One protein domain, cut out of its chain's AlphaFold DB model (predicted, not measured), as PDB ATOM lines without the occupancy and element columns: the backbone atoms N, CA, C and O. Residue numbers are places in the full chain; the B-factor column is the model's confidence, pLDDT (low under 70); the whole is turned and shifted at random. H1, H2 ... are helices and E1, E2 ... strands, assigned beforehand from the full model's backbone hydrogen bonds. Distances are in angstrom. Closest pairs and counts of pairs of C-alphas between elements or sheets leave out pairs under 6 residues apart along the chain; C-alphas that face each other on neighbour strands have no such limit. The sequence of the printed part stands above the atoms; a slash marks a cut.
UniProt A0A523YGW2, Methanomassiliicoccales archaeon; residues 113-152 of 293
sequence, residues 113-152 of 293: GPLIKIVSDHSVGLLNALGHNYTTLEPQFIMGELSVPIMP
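This is residues 113 to 152 of the 293 residues of a protein of Methanomassiliicoccales archaeon (UniProt A0A523YGW2). One long helix, H1, packs with its residues 113 to 124 on a small hairpin, E1 and E2, mainly on E2, while residues 126 to 131 stick out at one end and the link folds back to E1. The printed part has 40 residues, with one named helix and two named strands in the order H1, E1, E2 along the chain; the class is mixed, helices and strands, and the two-stranded sheet E1 - E2 is antiparallel. The whole is flat, 33 by 19 by 11 A, and only just compact, close to loose, with a radius of gyration of the C-alphas of 10.5 A.

Find C-alpha 113 at (29.772, -21.272, 33.837); from there H1, residues 113 to 129, runs 24.1 A. E1 is residues 140 to 142, 6.2 A. E2, residues 145 to 151, runs 18.1 A to C-alpha 151 at (39.096, -35.653, 30.949).

Look at Lys 117 and Val 148, the closest C-alphas of H1 and E2, 6.2 A apart. In the hairpin, N 140 and O 147 are 2.9 A apart, within hydrogen-bond range. Residues 135 to 136 pair antiparallel with 150 to 151 of E2. In H1 every O i to N i+4 pair is within hydrogen-bond range.

The C-alphas farthest apart, Gly 131 and Gly 144, are 33.3 A apart. The printed part has no cut, no link is long, and no printed residue is under 70 in pLDDT.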
ATOM      1  N   GLY A 113      29.691 -19.915  34.390       97.50
ATOM      2  CA  GLY A 113      29.772 -21.272  33.837       97.50
ATOM      3  C   GLY A 113      30.182 -21.296  32.362       97.50
ATOM      4  O   GLY A 113      31.211 -21.898  32.037       97.50
ATOM      5  N   PRO A 114      29.458 -20.596  31.467       97.88
ATOM      6  CA  PRO A 114      29.846 -20.478  30.063       97.88
ATOM      7  C   PRO A 114      31.235 -19.865  29.859       97.88
ATOM      8  O   PRO A 114      31.994 -20.342  29.018       97.88
ATOM      9  N   LEU A 115      31.618 -18.851  30.645       97.69
ATOM     10  CA  LEU A 115      32.954 -18.247  30.550       97.69
ATOM     11  C   LEU A 115      34.066 -19.240  30.912       97.69
ATOM     12  O   LEU A 115      35.067 -19.332  30.197       97.69
ATOM     13  N   ILE A 116      33.881 -20.006  31.992       98.25
ATOM     14  CA  ILE A 116      34.809 -21.069  32.387       98.25
ATOM     15  C   ILE A 116      34.893 -22.112  31.271       98.25
ATOM     16  O   ILE A 116      35.999 -22.497  30.891       98.25
ATOM     17  N   LYS A 117      33.756 -22.531  30.702       98.31
ATOM     18  CA  LYS A 117      33.707 -23.516  29.612       98.31
ATOM     19  C   LYS A 117      34.469 -23.051  28.374       98.31
ATOM     20  O   LYS A 117      35.338 -23.778  27.910       98.31
ATOM     21  N   ILE A 118      34.228 -21.827  27.905       98.25
ATOM     22  CA  ILE A 118      34.903 -21.260  26.727       98.25
ATOM     23  C   ILE A 118      36.422 -21.243  26.919       98.25
ATOM     24  O   ILE A 118      37.173 -21.680  26.049       98.25
ATOM     25  N   VAL A 119      36.894 -20.755  28.069       98.06
ATOM     26  CA  VAL A 119      38.335 -20.721  28.352       98.06
ATOM     27  C   VAL A 119      38.902 -22.137  28.434       98.06
ATOM     28  O   VAL A 119      39.985 -22.383  27.911       98.06
ATOM     29  N   SER A 120      38.171 -23.065  29.057       98.00
ATOM     30  CA  SER A 120      38.574 -24.471  29.161       98.00
ATOM     31  C   SER A 120      38.732 -25.105  27.781       98.00
ATOM     32  O   SER A 120      39.751 -25.739  27.521       98.00
ATOM     33  N   ASP A 121      37.768 -24.879  26.886       98.38
ATOM     34  CA  ASP A 121      37.769 -25.403  25.517       98.38
ATOM     35  C   ASP A 121      38.945 -24.857  24.715       98.38
ATOM     36  O   ASP A 121      39.646 -25.613  24.046       98.38
ATOM     37  N   HIS A 122      39.214 -23.556  24.816       98.31
ATOM     38  CA  HIS A 122      40.349 -22.949  24.130       98.31
ATOM     39  C   HIS A 122      41.692 -23.443  24.688       98.31
ATOM     40  O   HIS A 122      42.601 -23.743  23.915       98.31
ATOM     41  N   SER A 123      41.828 -23.585  26.010       97.56
ATOM     42  CA  SER A 123      43.040 -24.128  26.639       97.56
ATOM     43  C   SER A 123      43.289 -25.592  26.269       97.56
ATOM     44  O   SER A 123      44.415 -25.953  25.932       97.56
ATOM     45  N   VAL A 124      42.249 -26.429  26.287       97.56
ATOM     46  CA  VAL A 124      42.323 -27.828  25.841       97.56
ATOM     47  C   VAL A 124      42.596 -27.912  24.339       97.56
ATOM     48  O   VAL A 124      43.416 -28.720  23.914       97.56
ATOM     49  N   GLY A 125      41.992 -27.034  23.538       97.88
ATOM     50  CA  GLY A 125      42.248 -26.934  22.104       97.88
ATOM     51  C   GLY A 125      43.723 -26.694  21.782       97.88
ATOM     52  O   GLY A 125      44.258 -27.338  20.882       97.88
ATOM     53  N   LEU A 126      44.411 -25.847  22.560       96.94
ATOM     54  CA  LEU A 126      45.859 -25.651  22.423       96.94
ATOM     55  C   LEU A 126      46.654 -26.933  22.703       96.94
ATOM     56  O   LEU A 126      47.588 -27.233  21.968       96.94
ATOM     57  N   LEU A 127      46.292 -27.707  23.731       95.44
ATOM     58  CA  LEU A 127      46.957 -28.985  24.021       95.44
ATOM     59  C   LEU A 127      46.692 -30.032  22.949       95.44
ATOM     60  O   LEU A 127      47.602 -30.752  22.544       95.44
ATOM     61  N   ASN A 128      45.457 -30.107  22.468       97.19
ATOM     62  CA  ASN A 128      45.086 -31.067  21.441       97.19
ATOM     63  C   ASN A 128      45.768 -30.743  20.105       97.19
ATOM     64  O   ASN A 128      46.189 -31.653  19.395       97.19
ATOM     65  N   ALA A 129      45.988 -29.459  19.804       96.69
ATOM     66  CA  ALA A 129      46.807 -29.036  18.669       96.69
ATOM     67  C   ALA A 129      48.277 -29.494  18.776       96.69
ATOM     68  O   ALA A 129      48.947 -29.633  17.755       96.69
ATOM     69  N   LEU A 130      48.770 -29.773  19.988       94.81
ATOM     70  CA  LEU A 130      50.096 -30.348  20.247       94.81
ATOM     71  C   LEU A 130      50.099 -31.890  20.258       94.81
ATOM     72  O   LEU A 130      51.117 -32.496  20.579       94.81
ATOM     73  N   GLY A 131      48.983 -32.533  19.897       94.88
ATOM     74  CA  GLY A 131      48.864 -33.991  19.802       94.88
ATOM     75  C   GLY A 131      48.354 -34.682  21.068       94.88
ATOM     76  O   GLY A 131      48.382 -35.911  21.140       94.88
ATOM     77  N   HIS A 132      47.882 -33.927  22.062       95.19
ATOM     78  CA  HIS A 132      47.196 -34.502  23.219       95.19
ATOM     79  C   HIS A 132      45.710 -34.772  22.931       95.19
ATOM     80  O   HIS A 132      45.170 -34.345  21.912       95.19
ATOM     81  N   ASN A 133      45.040 -35.513  23.817       95.44
ATOM     82  CA  ASN A 133      43.625 -35.849  23.667       95.44
ATOM     83  C   ASN A 133      42.872 -35.604  24.976       95.44
ATOM     84  O   ASN A 133      42.615 -36.527  25.750       95.44
ATOM     85  N   TYR A 134      42.566 -34.334  25.220       96.56
ATOM     86  CA  TYR A 134      41.746 -33.897  26.339       96.56
ATOM     87  C   TYR A 134      40.363 -33.463  25.868       96.56
ATOM     88  O   TYR A 134      40.187 -32.942  24.764       96.56
ATOM     89  N   THR A 135      39.379 -33.626  26.742       96.56
ATOM     90  CA  THR A 135      38.006 -33.165  26.528       96.56
ATOM     91  C   THR A 135      37.515 -32.423  27.760       96.56
ATOM     92  O   THR A 135      37.857 -32.771  28.888       96.56
ATOM     93  N   THR A 136      36.737 -31.372  27.555       97.50
ATOM     94  CA  THR A 136      36.083 -30.629  28.633       97.50
ATOM     95  C   THR A 136      34.691 -31.196  28.869       97.50
ATOM     96  O   THR A 136      34.009 -31.612  27.931       97.50
ATOM     97  N   LEU A 137      34.262 -31.219  30.128       96.94
ATOM     98  CA  LEU A 137      32.887 -31.558  30.487       96.94
ATOM     99  C   LEU A 137      32.035 -30.292  30.646       96.94
ATOM    100  O   LEU A 137      32.528 -29.166  30.547       96.94
ATOM    101  N   GLU A 138      30.742 -30.475  30.888       96.94
ATOM    102  CA  GLU A 138      29.846 -29.357  31.178       96.94
ATOM    103  C   GLU A 138      30.156 -28.717  32.546       96.94
ATOM    104  O   GLU A 138      30.635 -29.406  33.458       96.94
ATOM    105  N   PRO A 139      29.892 -27.406  32.714       97.12
ATOM    106  CA  PRO A 139      30.033 -26.736  34.002       97.12
ATOM    107  C   PRO A 139      29.190 -27.414  35.081       97.12
ATOM    108  O   PRO A 139      27.986 -27.608  34.921       97.12
ATOM    109  N   GLN A 140      29.816 -27.730  36.211       95.19
ATOM    110  CA  GLN A 140      29.145 -28.356  37.343       95.19
ATOM    111  C   GLN A 140      29.702 -27.862  38.678       95.19
ATOM    112  O   GLN A 140      30.874 -27.493  38.801       95.19
ATOM    113  N   PHE A 141      28.849 -27.863  39.699       94.31
ATOM    114  CA  PHE A 141      29.253 -27.535  41.061       94.31
ATOM    115  C   PHE A 141      29.926 -28.740  41.711       94.31
ATOM    116  O   PHE A 141      29.302 -29.783  41.900       94.31
ATOM    117  N   ILE A 142      31.194 -28.586  42.085       89.38
ATOM    118  CA  ILE A 142      31.980 -29.615  42.766       89.38
ATOM    119  C   ILE A 142      32.505 -29.006  44.057       89.38
ATOM    120  O   ILE A 142      33.237 -28.022  44.021       89.38
ATOM    121  N   MET A 143      32.130 -29.583  45.201       84.69
ATOM    122  CA  MET A 143      32.500 -29.063  46.529       84.69
ATOM    123  C   MET A 143      32.110 -27.586  46.742       84.69
ATOM    124  O   MET A 143      32.818 -26.840  47.404       84.69
ATOM    125  N   GLY A 144      30.979 -27.158  46.169       84.06
ATOM    126  CA  GLY A 144      30.483 -25.783  46.298       84.06
ATOM    127  C   GLY A 144      31.104 -24.772  45.329       84.06
ATOM    128  O   GLY A 144      30.646 -23.634  45.287       84.06
ATOM    129  N   GLU A 145      32.073 -25.176  44.504       89.00
ATOM    130  CA  GLU A 145      32.692 -24.323  43.487       89.00
ATOM    131  C   GLU A 145      32.224 -24.722  42.081       89.00
ATOM    132  O   GLU A 145      32.215 -25.904  41.717       89.00
ATOM    133  N   LEU A 146      31.820 -23.737  41.276       95.25
ATOM    134  CA  LEU A 146      31.481 -23.957  39.873       95.25
ATOM    135  C   LEU A 146      32.762 -24.209  39.074       95.25
ATOM    136  O   LEU A 146      33.647 -23.355  39.023       95.25
ATOM    137  N   SER A 147      32.849 -25.372  38.433       96.50
ATOM    138  CA  SER A 147      34.049 -25.779  37.707       96.50
ATOM    139  C   SER A 147      33.735 -26.590  36.452       96.50
ATOM    140  O   SER A 147      32.669 -27.191  36.328       96.50
ATOM    141  N   VAL A 148      34.687 -26.613  35.520       97.50
ATOM    142  CA  VAL A 148      34.673 -27.451  34.316       97.50
ATOM    143  C   VAL A 148      35.778 -28.503  34.445       97.50
ATOM    144  O   VAL A 148      36.963 -28.156  34.401       97.50
ATOM    145  N   PRO A 149      35.432 -29.784  34.648       96.25
ATOM    146  CA  PRO A 149      36.405 -30.873  34.634       96.25
ATOM    147  C   PRO A 149      37.002 -31.099  33.245       96.25
ATOM    148  O   PRO A 149      36.326 -30.915  32.229       96.25
ATOM    149  N   ILE A 150      38.249 -31.566  33.215       95.62
ATOM    150  CA  ILE A 150      38.955 -31.947  31.991       95.62
ATOM    151  C   ILE A 150      39.260 -33.442  32.049       95.62
ATOM    152  O   ILE A 150      39.941 -33.879  32.962       95.62
ATOM    153  N   MET A 151      38.820 -34.219  31.063       94.56
ATOM    154  CA  MET A 151      39.096 -35.653  30.949       94.56
ATOM    155  C   MET A 151      40.257 -35.919  29.979       94.56
ATOM    156  O   MET A 151      40.318 -35.254  28.942       94.56
ATOM    157  N   PRO A 152      41.149 -36.890  30.263       93.00
ATOM    158  CA  PRO A 152      41.182 -37.776  31.440       93.00
ATOM    159  C   PRO A 152      41.874 -37.173  32.684       93.00
ATOM    160  O   PRO A 152      42.151 -37.894  33.639       93.00
TER     161      PRO A 152